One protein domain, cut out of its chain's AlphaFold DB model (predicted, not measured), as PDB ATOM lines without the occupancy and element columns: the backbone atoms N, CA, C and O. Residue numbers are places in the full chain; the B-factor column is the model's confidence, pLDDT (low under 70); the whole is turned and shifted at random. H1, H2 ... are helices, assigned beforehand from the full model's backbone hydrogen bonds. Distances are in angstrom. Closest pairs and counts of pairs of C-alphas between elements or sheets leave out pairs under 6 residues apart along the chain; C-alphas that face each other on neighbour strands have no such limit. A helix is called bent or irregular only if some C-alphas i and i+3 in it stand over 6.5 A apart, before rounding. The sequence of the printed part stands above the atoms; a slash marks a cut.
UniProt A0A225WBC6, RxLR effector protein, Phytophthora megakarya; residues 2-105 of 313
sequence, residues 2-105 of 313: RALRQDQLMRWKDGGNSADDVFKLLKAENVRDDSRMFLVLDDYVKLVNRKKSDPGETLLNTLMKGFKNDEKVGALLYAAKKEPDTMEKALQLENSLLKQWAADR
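Overview. This is residues 2 to 105 of the 313 residues of the protein "RxLR effector protein" of Phytophthora megakarya (UniProt A0A225WBC6). Of six mostly crossed helices, H3 and H4 make the middle, H2 packs on both of them, and H5 and H6 pack on them as a hairpin. H1 sits at one end of the long axis, and the H5 and H6 hairpin lies toward the other. The 104 printed residues, all helix in class with no named strand, are compact: radius of gyration of the C-alphas 13.3 A, spans 41 by 29 by 23 A.

Along the chain. H1, residues 2 to 14, begins at C-alpha 2 (217.183, 176.180, 169.360). H2 holds residues 19 to 28, H3 34 to 48, H4 55 to 67, H5 70 to 80. H6, residues 84 to 103, spans 29.8 A from first to last C-alpha, is irregular with C-alphas 85 and 88 7.6 A apart, and ends at C-alpha 103 (207.132, 191.933, 134.391).

Arrangement. The hub H3 touches five helices, H1 and H6 only just, with 3 pairs of C-alphas within 8 A each. Its closest C-alphas to H1 are Tyr 44 and Leu 9, 6.1 A. H5 and H6 form a hairpin, a shallow tilt of 25 degrees. O i to N i+4 pairs are within hydrogen-bond range throughout H1 to H5, and 14 of 16 in H6.

Size, cuts and confidence. The C-alphas of Ala 3 and Arg 105, the farthest apart, are 44.3 A apart. The printed part has no cut and no long link. Residues 2 to 3, 29 to 32 and 50 to 53 have pLDDT under 70.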
ATOM      1  N   ARG A   2     218.052 174.994 169.563       62.06
ATOM      2  CA  ARG A   2     217.183 176.180 169.360       62.06
ATOM      3  C   ARG A   2     217.690 177.468 170.041       62.06
ATOM      4  O   ARG A   2     217.597 178.521 169.427       62.06
ATOM      5  N   ALA A   3     218.270 177.372 171.242       68.25
ATOM      6  CA  ALA A   3     218.855 178.514 171.962       68.25
ATOM      7  C   ALA A   3     220.079 179.107 171.235       68.25
ATOM      8  O   ALA A   3     220.058 180.276 170.883       68.25
ATOM      9  N   LEU A   4     221.056 178.269 170.859       74.38
ATOM     10  CA  LEU A   4     222.241 178.690 170.087       74.38
ATOM     11  C   LEU A   4     221.881 179.413 168.777       74.38
ATOM     12  O   LEU A   4     222.527 180.384 168.402       74.38
ATOM     13  N   ARG A   5     220.825 178.958 168.088       80.38
ATOM     14  CA  ARG A   5     220.335 179.609 166.866       80.38
ATOM     15  C   ARG A   5     219.761 180.999 167.149       80.38
ATOM     16  O   ARG A   5     220.031 181.920 166.392       80.38
ATOM     17  N   GLN A   6     218.984 181.156 168.219       84.75
ATOM     18  CA  GLN A   6     218.429 182.457 168.609       84.75
ATOM     19  C   GLN A   6     219.527 183.429 169.056       84.75
ATOM     20  O   GLN A   6     219.514 184.582 168.630       84.75
ATOM     21  N   ASP A   7     220.513 182.954 169.820       88.19
ATOM     22  CA  ASP A   7     221.654 183.766 170.248       88.19
ATOM     23  C   ASP A   7     222.464 184.267 169.044       88.19
ATOM     24  O   ASP A   7     222.847 185.434 168.997       88.19
ATOM     25  N   GLN A   8     222.671 183.415 168.033       88.94
ATOM     26  CA  GLN A   8     223.350 183.807 166.797       88.94
ATOM     27  C   GLN A   8     222.571 184.887 166.027       88.94
ATOM     28  O   GLN A   8     223.157 185.887 165.613       88.94
ATOM     29  N   LEU A   9     221.251 184.721 165.872       92.50
ATOM     30  CA  LEU A   9     220.396 185.710 165.204       92.50
ATOM     31  C   LEU A   9     220.414 187.063 165.935       92.50
ATOM     32  O   LEU A   9     220.487 188.109 165.290       92.50
ATOM     33  N   MET A  10     220.383 187.048 167.271       93.06
ATOM     34  CA  MET A  10     220.475 188.259 168.091       93.06
ATOM     35  C   MET A  10     221.848 188.922 167.974       93.06
ATOM     36  O   MET A  10     221.905 190.127 167.768       93.06
ATOM     37  N   ARG A  11     222.947 188.154 167.980       93.19
ATOM     38  CA  ARG A  11     224.300 188.698 167.758       93.19
ATOM     39  C   ARG A  11     224.431 189.406 166.414       93.19
ATOM     40  O   ARG A  11     224.989 190.498 166.358       93.19
ATOM     41  N   TRP A  12     223.915 188.814 165.334       94.88
ATOM     42  CA  TRP A  12     223.924 189.471 164.024       94.88
ATOM     43  C   TRP A  12     223.115 190.768 164.035       94.88
ATOM     44  O   TRP A  12     223.602 191.790 163.544       94.88
ATOM     45  N   LYS A  13     221.930 190.745 164.654       93.12
ATOM     46  CA  LYS A  13     221.068 191.921 164.792       93.12
ATOM     47  C   LYS A  13     221.743 193.034 165.598       93.12
ATOM     48  O   LYS A  13     221.762 194.172 165.141       93.12
ATOM     49  N   ASP A  14     222.287 192.717 166.770       93.69
ATOM     50  CA  ASP A  14     222.908 193.688 167.679       93.69
ATOM     51  C   ASP A  14     224.212 194.250 167.093       93.69
ATOM     52  O   ASP A  14     224.545 195.411 167.309       93.69
ATOM     53  N   GLY A  15     224.908 193.459 166.267       93.00
ATOM     54  CA  GLY A  15     226.037 193.910 165.451       93.00
ATOM     55  C   GLY A  15     225.653 194.748 164.224       93.00
ATOM     56  O   GLY A  15     226.535 195.120 163.457       93.00
ATOM     57  N   GLY A  16     224.363 195.026 164.001       90.88
ATOM     58  CA  GLY A  16     223.884 195.870 162.902       90.88
ATOM     59  C   GLY A  16     223.919 195.217 161.514       90.88
ATOM     60  O   GLY A  16     223.884 195.932 160.516       90.88
ATOM     61  N   ASN A  17     223.988 193.884 161.426       93.50
ATOM     62  CA  ASN A  17     224.082 193.187 160.139       93.50
ATOM     63  C   ASN A  17     222.787 193.337 159.331       93.50
ATOM     64  O   ASN A  17     221.682 193.113 159.838       93.50
ATOM     65  N   SER A  18     222.906 193.645 158.041       91.94
ATOM     66  CA  SER A  18     221.768 193.571 157.124       91.94
ATOM     67  C   SER A  18     221.436 192.116 156.760       91.94
ATOM     68  O   SER A  18     222.214 191.195 157.021       91.94
ATOM     69  N   ALA A  19     220.284 191.886 156.122       91.88
ATOM     70  CA  ALA A  19     219.958 190.570 155.571       91.88
ATOM     71  C   ALA A  19     220.991 190.119 154.516       91.88
ATOM     72  O   ALA A  19     221.340 188.939 154.465       91.88
ATOM     73  N   ASP A  20     221.545 191.059 153.742       91.81
ATOM     74  CA  ASP A  20     222.615 190.790 152.776       91.81
ATOM     75  C   ASP A  20     223.910 190.332 153.461       91.81
ATOM     76  O   ASP A  20     224.615 189.463 152.944       91.81
ATOM     77  N   ASP A  21     224.238 190.909 154.619       93.19
ATOM     78  CA  ASP A  21     225.429 190.528 155.384       93.19
ATOM     79  C   ASP A  21     225.259 189.133 155.980       93.19
ATOM     80  O   ASP A  21     226.143 188.289 155.830       93.19
ATOM     81  N   VAL A  22     224.085 188.840 156.548       92.88
ATOM     82  CA  VAL A  22     223.769 187.497 157.051       92.88
ATOM     83  C   VAL A  22     223.763 186.461 155.930       92.88
ATOM     84  O   VAL A  22     224.307 185.375 156.117       92.88
ATOM     85  N   PHE A  23     223.253 186.782 154.737       91.19
ATOM     86  CA  PHE A  23     223.369 185.887 153.584       91.19
ATOM     87  C   PHE A  23     224.835 185.539 153.281       91.19
ATOM     88  O   PHE A  23     225.171 184.364 153.126       91.19
ATOM     89  N   LYS A  24     225.733 186.536 153.234       90.25
ATOM     90  CA  LYS A  24     227.168 186.303 152.988       90.25
ATOM     91  C   LYS A  24     227.806 185.450 154.083       90.25
ATOM     92  O   LYS A  24     228.581 184.554 153.755       90.25
ATOM     93  N   LEU A  25     227.467 185.698 155.350       89.81
ATOM     94  CA  LEU A  25     227.952 184.910 156.486       89.81
ATOM     95  C   LEU A  25     227.520 183.445 156.361       89.81
ATOM     96  O   LEU A  25     228.363 182.556 156.413       89.81
ATOM     97  N   LEU A  26     226.244 183.195 156.062       87.62
ATOM     98  CA  LEU A  26     225.730 181.839 155.867       87.62
ATOM     99  C   LEU A  26     226.385 181.114 154.679       87.62
ATOM    100  O   LEU A  26     226.619 179.905 154.740       87.62
ATOM    101  N   LYS A  27     226.714 181.834 153.595       81.62
ATOM    102  CA  LYS A  27     227.481 181.267 152.473       81.62
ATOM    103  C   LYS A  27     228.928 180.951 152.865       81.62
ATOM    104  O   LYS A  27     229.437 179.916 152.442       81.62
ATOM    105  N   ALA A  28     229.577 181.814 153.649       75.44
ATOM    106  CA  ALA A  28     230.960 181.641 154.099       75.44
ATOM    107  C   ALA A  28     231.116 180.499 155.116       75.44
ATOM    108  O   ALA A  28     232.098 179.763 155.070       75.44
ATOM    109  N   GLU A  29     230.113 180.292 155.972       67.19
ATOM    110  CA  GLU A  29     230.034 179.164 156.911       67.19
ATOM    111  C   GLU A  29     229.839 177.808 156.209       67.19
ATOM    112  O   GLU A  29     229.834 176.762 156.860       67.19
ATOM    113  N   ASN A  30     229.710 177.812 154.876       58.16
ATOM    114  CA  ASN A  30     229.548 176.633 154.039       58.16
ATOM    115  C   ASN A  30     228.435 175.722 154.574       58.16
ATOM    116  O   ASN A  30     228.614 174.506 154.677       58.16
ATOM    117  N   VAL A  31     227.299 176.323 154.961       59.56
ATOM    118  CA  VAL A  31     226.099 175.592 155.376       59.56
ATOM    119  C   VAL A  31     225.709 174.692 154.203       59.56
ATOM    120  O   VAL A  31     225.095 175.140 153.242       59.56
ATOM    121  N   ARG A  32     226.131 173.421 154.263       54.44
ATOM    122  CA  ARG A  32     226.035 172.434 153.168       54.44
ATOM    123  C   ARG A  32     224.595 172.087 152.777       54.44
ATOM    124  O   ARG A  32     224.384 171.321 151.844       54.44
ATOM    125  N   ASP A  33     223.630 172.613 153.519       70.56
ATOM    126  CA  ASP A  33     222.207 172.369 153.378       70.56
ATOM    127  C   ASP A  33     221.506 173.694 153.049       70.56
ATOM    128  O   ASP A  33     221.256 174.530 153.926       70.56
ATOM    129  N   ASP A  34     221.220 173.882 151.761       72.62
ATOM    130  CA  ASP A  34     220.533 175.049 151.207       72.62
ATOM    131  C   ASP A  34     219.193 175.329 151.926       72.62
ATOM    132  O   ASP A  34     218.842 176.490 152.157       72.62
ATOM    133  N   SER A  35     218.484 174.293 152.394       72.38
ATOM    134  CA  SER A  35     217.231 174.444 153.149       72.38
ATOM    135  C   SER A  35     217.455 175.041 154.543       72.38
ATOM    136  O   SER A  35     216.669 175.872 155.005       72.38
ATOM    137  N   ARG A  36     218.561 174.699 155.220       80.31
ATOM    138  CA  ARG A  36     218.911 175.313 156.517       80.31
ATOM    139  C   ARG A  36     219.323 176.765 156.357       80.31
ATOM    140  O   ARG A  36     218.920 177.596 157.169       80.31
ATOM    141  N   MET A  37     220.100 177.071 155.318       85.38
ATOM    142  CA  MET A  37     220.453 178.450 154.982       85.38
ATOM    143  C   MET A  37     219.185 179.286 154.767       85.38
ATOM    144  O   MET A  37     219.053 180.361 155.351       85.38
ATOM    145  N   PHE A  38     218.230 178.757 153.992       88.44
ATOM    146  CA  PHE A  38     216.939 179.395 153.744       88.44
ATOM    147  C   PHE A  38     216.176 179.684 155.041       88.44
ATOM    148  O   PHE A  38     215.770 180.821 155.266       88.44
ATOM    149  N   LEU A  39     216.042 178.686 155.922       88.06
ATOM    150  CA  LEU A  39     215.366 178.847 157.213       88.06
ATOM    151  C   LEU A  39     216.026 179.911 158.091       88.06
ATOM    152  O   LEU A  39     215.337 180.700 158.730       88.06
ATOM    153  N   VAL A  40     217.362 179.908 158.193       89.44
ATOM    154  CA  VAL A  40     218.087 180.870 159.043       89.44
ATOM    155  C   VAL A  40     217.929 182.286 158.510       89.44
ATOM    156  O   VAL A  40     217.699 183.205 159.293       89.44
ATOM    157  N   LEU A  41     217.994 182.455 157.191       91.62
ATOM    158  CA  LEU A  41     217.807 183.755 156.569       91.62
ATOM    159  C   LEU A  41     216.364 184.261 156.705       91.62
ATOM    160  O   LEU A  41     216.174 185.429 157.033       91.62
ATOM    161  N   ASP A  42     215.357 183.401 156.521       91.44
ATOM    162  CA  ASP A  42     213.939 183.748 156.719       91.44
ATOM    163  C   ASP A  42     213.662 184.180 158.170       91.44
ATOM    164  O   ASP A  42     213.048 185.223 158.408       91.44
ATOM    165  N   ASP A  43     214.187 183.440 159.154       90.44
ATOM    166  CA  ASP A  43     214.082 183.803 160.573       90.44
ATOM    167  C   ASP A  43     214.767 185.146 160.875       90.44
ATOM    168  O   ASP A  43     214.219 185.974 161.611       90.44
ATOM    169  N   TYR A  44     215.937 185.397 160.278       92.19
ATOM    170  CA  TYR A  44     216.649 186.662 160.446       92.19
ATOM    171  C   TYR A  44     215.884 187.842 159.841       92.19
ATOM    172  O   TYR A  44     215.696 188.860 160.508       92.19
ATOM    173  N   VAL A  45     215.375 187.701 158.612       91.25
ATOM    174  CA  VAL A  45     214.581 188.746 157.948       91.25
ATOM    175  C   VAL A  45     213.343 189.090 158.781       91.25
ATOM    176  O   VAL A  45     213.082 190.268 159.022       91.25
ATOM    177  N   LYS A  46     212.623 188.095 159.319       89.12
ATOM    178  CA  LYS A  46     211.482 188.331 160.230       89.12
ATOM    179  C   LYS A  46     211.885 189.044 161.525       89.12
ATOM    180  O   LYS A  46     211.096 189.814 162.082       89.12
ATOM    181  N   LEU A  47     213.089 188.778 162.032       89.12
ATOM    182  CA  LEU A  47     213.605 189.401 163.248       89.12
ATOM    183  C   LEU A  47     213.906 190.893 163.039       89.12
ATOM    184  O   LEU A  47     213.531 191.706 163.890       89.12
ATOM    185  N   VAL A  48     214.559 191.255 161.929       86.38
ATOM    186  CA  VAL A  48     215.035 192.631 161.689       86.38
ATOM    187  C   VAL A  48     214.030 193.516 160.948       86.38
ATOM    188  O   VAL A  48     214.077 194.736 161.088       86.38
ATOM    189  N   ASN A  49     213.073 192.939 160.215       76.94
ATOM    190  CA  ASN A  49     212.230 193.689 159.278       76.94
ATOM    191  C   ASN A  49     210.814 194.018 159.789       76.94
ATOM    192  O   ASN A  49     209.833 193.964 159.054       76.94
ATOM    193  N   ARG A  50     210.666 194.364 161.072       63.72
ATOM    194  CA  ARG A  50     209.334 194.445 161.707       63.72
ATOM    195  C   ARG A  50     208.463 195.654 161.317       63.72
ATOM    196  O   ARG A  50     207.321 195.686 161.766       63.72
ATOM    197  N   LYS A  51     208.946 196.658 160.558       63.34
ATOM    198  CA  LYS A  51     208.197 197.929 160.351       63.34
ATOM    199  C   LYS A  51     208.362 198.682 159.003       63.34
ATOM    200  O   LYS A  51     207.915 199.824 158.953       63.34
ATOM    201  N   LYS A  52     208.975 198.144 157.928       60.53
ATOM    202  CA  LYS A  52     209.205 198.941 156.683       60.53
ATOM    203  C   LYS A  52     208.934 198.274 155.315       60.53
ATOM    204  O   LYS A  52     208.655 199.014 154.379       60.53
ATOM    205  N   SER A  53     208.976 196.947 155.168       68.00
ATOM    206  CA  SER A  53     208.667 196.220 153.912       68.00
ATOM    207  C   SER A  53     208.143 194.813 154.240       68.00
ATOM    208  O   SER A  53     208.339 194.338 155.361       68.00
ATOM    209  N   ASP A  54     207.452 194.162 153.298       81.75
ATOM    210  CA  ASP A  54     207.027 192.767 153.436       81.75
ATOM    211  C   ASP A  54     208.255 191.854 153.672       81.75
ATOM    212  O   ASP A  54     209.203 191.867 152.877       81.75
ATOM    213  N   PRO A  55     208.285 191.040 154.749       82.50
ATOM    214  CA  PRO A  55     209.387 190.114 154.998       82.50
ATOM    215  C   PRO A  55     209.645 189.143 153.839       82.50
ATOM    216  O   PRO A  55     210.796 188.771 153.614       82.50
ATOM    217  N   GLY A  56     208.606 188.750 153.090       84.94
ATOM    218  CA  GLY A  56     208.747 187.901 151.904       84.94
ATOM    219  C   GLY A  56     209.502 188.597 150.772       84.94
ATOM    220  O   GLY A  56     210.480 188.050 150.262       84.94
ATOM    221  N   GLU A  57     209.096 189.817 150.426       86.88
ATOM    222  CA  GLU A  57     209.790 190.675 149.457       86.88
ATOM    223  C   GLU A  57     211.257 190.908 149.842       86.88
ATOM    224  O   GLU A  57     212.161 190.750 149.021       86.88
ATOM    225  N   THR A  58     211.523 191.219 151.112       89.38
ATOM    226  CA  THR A  58     212.894 191.459 151.584       89.38
ATOM    227  C   THR A  58     213.755 190.200 151.511       89.38
ATOM    228  O   THR A  58     214.906 190.274 151.072       89.38
ATOM    229  N   LEU A  59     213.212 189.036 151.887       92.50
ATOM    230  CA  LEU A  59     213.906 187.758 151.741       92.50
ATOM    231  C   LEU A  59     214.210 187.463 150.267       92.50
ATOM    232  O   LEU A  59     215.340 187.107 149.943       92.50
ATOM    233  N   LEU A  60     213.239 187.662 149.372       91.88
ATOM    234  CA  LEU A  60     213.438 187.443 147.943       91.88
ATOM    235  C   LEU A  60     214.531 188.352 147.371       91.88
ATOM    236  O   LEU A  60     215.463 187.856 146.742       91.88
ATOM    237  N   ASN A  61     214.468 189.653 147.653       91.25
ATOM    238  CA  ASN A  61     215.466 190.623 147.199       91.25
ATOM    239  C   ASN A  61     216.868 190.283 147.718       91.25
ATOM    240  O   ASN A  61     217.840 190.352 146.963       91.25
ATOM    241  N   THR A  62     216.968 189.851 148.979       93.44
ATOM    242  CA  THR A  62     218.230 189.391 149.581       93.44
ATOM    243  C   THR A  62     218.784 188.178 148.827       93.44
ATOM    244  O   THR A  62     219.962 188.153 148.472       93.44
ATOM    245  N   LEU A  63     217.942 187.181 148.523       93.31
ATOM    246  CA  LEU A  63     218.344 185.989 147.770       93.31
ATOM    247  C   LEU A  63     218.779 186.342 146.342       93.31
ATOM    248  O   LEU A  63     219.848 185.914 145.906       93.31
ATOM    249  N   MET A  64     218.005 187.158 145.624       92.19
ATOM    250  CA  MET A  64     218.334 187.580 144.259       92.19
ATOM    251  C   MET A  64     219.646 188.369 144.209       92.19
ATOM    252  O   MET A  64     220.517 188.070 143.390       92.19
ATOM    253  N   LYS A  65     219.839 189.324 145.127       92.38
ATOM    254  CA  LYS A  65     221.071 190.123 145.228       92.38
ATOM    255  C   LYS A  65     222.272 189.290 145.672       92.38
ATOM    256  O   LYS A  65     223.386 189.523 145.198       92.38
ATOM    257  N   GLY A  66     222.052 188.341 146.578       90.38
ATOM    258  CA  GLY A  66     223.077 187.455 147.109       90.38
ATOM    259  C   GLY A  66     223.590 186.460 146.069       90.38
ATOM    260  O   GLY A  66     224.800 186.307 145.905       90.38
ATOM    261  N   PHE A  67     222.686 185.811 145.332       90.19
ATOM    262  CA  PHE A  67     223.050 184.833 144.306       90.19
ATOM    263  C   PHE A  67     223.428 185.452 142.959       90.19
ATOM    264  O   PHE A  67     224.254 184.866 142.253       90.19
ATOM    265  N   LYS A  68     222.825 186.595 142.600       90.56
ATOM    266  CA  LYS A  68     222.963 187.270 141.293       90.56
ATOM    267  C   LYS A  68     222.727 186.336 140.101       90.56
ATOM    268  O   LYS A  68     223.387 186.451 139.071       90.56
ATOM    269  N   ASN A  69     221.857 185.346 140.287       91.88
ATOM    270  CA  ASN A  69     221.587 184.291 139.323       91.88
ATOM    271  C   ASN A  69     220.247 183.620 139.672       91.88
ATOM    272  O   ASN A  69     220.141 182.959 140.710       91.88
ATOM    273  N   ASP A  70     219.248 183.780 138.805       92.88
ATOM    274  CA  ASP A  70     217.895 183.241 138.992       92.88
ATOM    275  C   ASP A  70     217.849 181.711 139.055       92.88
ATOM    276  O   ASP A  70     217.069 181.150 139.823       92.88
ATOM    277  N   GLU A  71     218.729 181.016 138.331       91.69
ATOM    278  CA  GLU A  71     218.823 179.554 138.378       91.69
ATOM    279  C   GLU A  71     219.230 179.065 139.773       91.69
ATOM    280  O   GLU A  71     218.665 178.096 140.284       91.69
ATOM    281  N   LYS A  72     220.167 179.758 140.436       91.75
ATOM    282  CA  LYS A  72     220.574 179.430 141.812       91.75
ATOM    283  C   LYS A  72     219.456 179.698 142.816       91.75
ATOM    284  O   LYS A  72     219.249 178.888 143.717       91.75
ATOM    285  N   VAL A  73     218.719 180.801 142.655       93.50
ATOM    286  CA  VAL A  73     217.557 181.104 143.508       93.50
ATOM    287  C   VAL A  73     216.467 180.050 143.309       93.50
ATOM    288  O   VAL A  73     215.950 179.499 144.277       93.50
ATOM    289  N   GLY A  74     216.160 179.700 142.063       93.00
ATOM    290  CA  GLY A  74     215.182 178.670 141.741       93.00
ATOM    291  C   GLY A  74     215.582 177.275 142.235       93.00
ATOM    292  O   GLY A  74     214.745 176.547 142.769       93.00
ATOM    293  N   ALA A  75     216.869 176.918 142.169       91.56
ATOM    294  CA  ALA A  75     217.403 175.689 142.758       91.56
ATOM    295  C   ALA A  75     217.213 175.634 144.284       91.56
ATOM    296  O   ALA A  75     216.781 174.605 144.807       91.56
ATOM    297  N   LEU A  76     217.479 176.746 144.978       92.50
ATOM    298  CA  LEU A  76     217.245 176.880 146.415       92.50
ATOM    299  C   LEU A  76     215.763 176.691 146.759       92.50
ATOM    300  O   LEU A  76     215.432 175.903 147.643       92.50
ATOM    301  N   LEU A  77     214.858 177.367 146.041       93.56
ATOM    302  CA  LEU A  77     213.417 177.235 146.275       93.56
ATOM    303  C   LEU A  77     212.910 175.830 145.942       93.56
ATOM    304  O   LEU A  77     212.066 175.290 146.653       93.56
ATOM    305  N   TYR A  78     213.444 175.198 144.896       92.00
ATOM    306  CA  TYR A  78     213.143 173.809 144.568       92.00
ATOM    307  C   TYR A  78     213.526 172.850 145.705       92.00
ATOM    308  O   TYR A  78     212.736 171.963 146.028       92.00
ATOM    309  N   ALA A  79     214.694 173.037 146.331       90.88
ATOM    310  CA  ALA A  79     215.107 172.258 147.498       90.88
ATOM    311  C   ALA A  79     214.213 172.548 148.716       90.88
ATOM    312  O   ALA A  79     213.657 171.623 149.303       90.88
ATOM    313  N   ALA A  80     213.970 173.826 149.014       91.50
ATOM    314  CA  ALA A  80     213.130 174.260 150.128       91.50
ATOM    315  C   ALA A  80     211.672 173.763 150.018       91.50
ATOM    316  O   ALA A  80     211.022 173.493 151.023       91.50
ATOM    317  N   LYS A  81     211.135 173.563 148.809       92.00
ATOM    318  CA  LYS A  81     209.792 172.981 148.619       92.00
ATOM    319  C   LYS A  81     209.682 171.499 148.986       92.00
ATOM    320  O   LYS A  81     208.564 170.991 149.042       92.00
ATOM    321  N   LYS A  82     210.802 170.797 149.183       89.75
ATOM    322  CA  LYS A  82     210.812 169.384 149.593       89.75
ATOM    323  C   LYS A  82     210.730 169.211 151.107       89.75
ATOM    324  O   LYS A  82     210.325 168.144 151.556       89.75
ATOM    325  N   GLU A  83     211.063 170.251 151.865       89.44
ATOM    326  CA  GLU A  83     211.038 170.230 153.324       89.44
ATOM    327  C   GLU A  83     209.732 170.853 153.851       89.44
ATOM    328  O   GLU A  83     209.392 171.974 153.451       89.44
ATOM    329  N   PRO A  84     208.999 170.183 154.762       90.44
ATOM    330  CA  PRO A  84     207.728 170.686 155.289       90.44
ATOM    331  C   PRO A  84     207.817 172.099 155.884       90.44
ATOM    332  O   PRO A  84     206.956 172.934 155.607       90.44
ATOM    333  N   ASP A  85     208.886 172.389 156.631       86.94
ATOM    334  CA  ASP A  85     209.067 173.658 157.352       86.94
ATOM    335  C   ASP A  85     209.302 174.864 156.425       86.94
ATOM    336  O   ASP A  85     209.059 176.007 156.812       86.94
ATOM    337  N   THR A  86     209.770 174.632 155.194       89.19
ATOM    338  CA  THR A  86     210.073 175.698 154.224       89.19
ATOM    339  C   THR A  86     209.141 175.727 153.026       89.19
ATOM    340  O   THR A  86     209.162 176.703 152.271       89.19
ATOM    341  N   MET A  87     208.310 174.699 152.843       92.00
ATOM    342  CA  MET A  87     207.498 174.521 151.643       92.00
ATOM    343  C   MET A  87     206.585 175.717 151.360       92.00
ATOM    344  O   MET A  87     206.575 176.231 150.239       92.00
ATOM    345  N   GLU A  88     205.839 176.184 152.362       92.69
ATOM    346  CA  GLU A  88     204.888 177.285 152.183       92.69
ATOM    347  C   GLU A  88     205.603 178.583 151.785       92.69
ATOM    348  O   GLU A  88     205.227 179.238 150.810       92.69
ATOM    349  N   LYS A  89     206.686 178.927 152.494       91.81
ATOM    350  CA  LYS A  89     207.465 180.134 152.205       91.81
ATOM    351  C   LYS A  89     208.118 180.048 150.826       91.81
ATOM    352  O   LYS A  89     208.059 181.014 150.071       91.81
ATOM    353  N   ALA A  90     208.677 178.897 150.458       93.94
ATOM    354  CA  ALA A  90     209.295 178.706 149.152       93.94
ATOM    355  C   ALA A  90     208.283 178.840 147.999       93.94
ATOM    356  O   ALA A  90     208.586 179.478 146.993       93.94
ATOM    357  N   LEU A  91     207.059 178.320 148.162       94.12
ATOM    358  CA  LEU A  91     205.967 178.517 147.199       94.12
ATOM    359  C   LEU A  91     205.550 179.990 147.082       94.12
ATOM    360  O   LEU A  91     205.285 180.463 145.976       94.12
ATOM    361  N   GLN A  92     205.503 180.724 148.199       94.50
ATOM    362  CA  GLN A  92     205.233 182.166 148.189       94.50
ATOM    363  C   GLN A  92     206.304 182.926 147.393       94.50
ATOM    364  O   GLN A  92     205.952 183.703 146.506       94.50
ATOM    365  N   LEU A  93     207.592 182.665 147.650       95.38
ATOM    366  CA  LEU A  93     208.685 183.337 146.940       95.38
ATOM    367  C   LEU A  93     208.733 182.967 145.452       95.38
ATOM    368  O   LEU A  93     208.940 183.842 144.618       95.38
ATOM    369  N   GLU A  94     208.472 181.706 145.100       95.75
ATOM    370  CA  GLU A  94     208.371 181.269 143.702       95.75
ATOM    371  C   GLU A  94     207.240 181.993 142.951       95.75
ATOM    372  O   GLU A  94     207.404 182.384 141.795       95.75
ATOM    373  N   ASN A  95     206.091 182.213 143.602       94.69
ATOM    374  CA  ASN A  95     204.999 182.991 143.015       94.69
ATOM    375  C   ASN A  95     205.396 184.458 142.789       94.69
ATOM    376  O   ASN A  95     204.996 185.041 141.780       94.69
ATOM    377  N   SER A  96     206.158 185.055 143.709       94.50
ATOM    378  CA  SER A  96     206.679 186.417 143.553       94.50
ATOM    379  C   SER A  96     207.698 186.505 142.416       94.50
ATOM    380  O   SER A  96     207.572 187.395 141.576       94.50
ATOM    381  N   LEU A  97     208.616 185.537 142.306       95.06
ATOM    382  CA  LEU A  97     209.556 185.442 141.184       95.06
ATOM    383  C   LEU A  97     208.844 185.337 139.844       95.06
ATOM    384  O   LEU A  97     209.184 186.053 138.917       95.06
ATOM    385  N   LEU A  98     207.808 184.505 139.737       96.19
ATOM    386  CA  LEU A  98     207.045 184.393 138.495       96.19
ATOM    387  C   LEU A  98     206.378 185.703 138.077       96.19
ATOM    388  O   LEU A  98     206.329 186.000 136.885       96.19
ATOM    389  N   LYS A  99     205.872 186.490 139.035       94.81
ATOM    390  CA  LYS A  99     205.320 187.822 138.749       94.81
ATOM    391  C   LYS A  99     206.409 188.783 138.284       94.81
ATOM    392  O   LYS A  99     206.187 189.514 137.325       94.81
ATOM    393  N   GLN A 100     207.564 188.761 138.944       93.88
ATOM    394  CA  GLN A 100     208.705 189.593 138.581       93.88
ATOM    395  C   GLN A 100     209.245 189.226 137.195       93.88
ATOM    396  O   GLN A 100     209.311 190.084 136.327       93.88
ATOM    397  N   TRP A 101     209.516 187.949 136.931       96.88
ATOM    398  CA  TRP A 101     209.963 187.461 135.628       96.88
ATOM    399  C   TRP A 101     208.964 187.763 134.509       96.88
ATOM    400  O   TRP A 101     209.381 188.103 133.405       96.88
ATOM    401  N   ALA A 102     207.657 187.705 134.785       96.44
ATOM    402  CA  ALA A 102     206.647 188.139 133.825       96.44
ATOM    403  C   ALA A 102     206.736 189.650 133.537       96.44
ATOM    404  O   ALA A 102     206.648 190.048 132.378       96.44
ATOM    405  N   ALA A 103     206.941 190.488 134.560       95.31
ATOM    406  CA  ALA A 103     207.132 191.933 134.391       95.31
ATOM    407  C   ALA A 103     208.427 192.263 133.625       95.31
ATOM    408  O   ALA A 103     208.423 193.125 132.747       95.31
ATOM    409  N   ASP A 104     209.492 191.508 133.893       95.00
ATOM    410  CA  ASP A 104     210.793 191.599 133.226       95.00
ATOM    411  C   ASP A 104     210.790 190.954 131.826       95.00
ATOM    412  O   ASP A 104     211.823 190.918 131.156       95.00
ATOM    413  N   ARG A 105     209.641 190.423 131.380       95.38
ATOM    414  CA  ARG A 105     209.457 189.720 130.099       95.38
ATOM    415  C   ARG A 105     210.474 188.599 129.883       95.38
ATOM    416  O   ARG A 105     211.006 188.409 128.789       95.38
TER     417      ARG A 105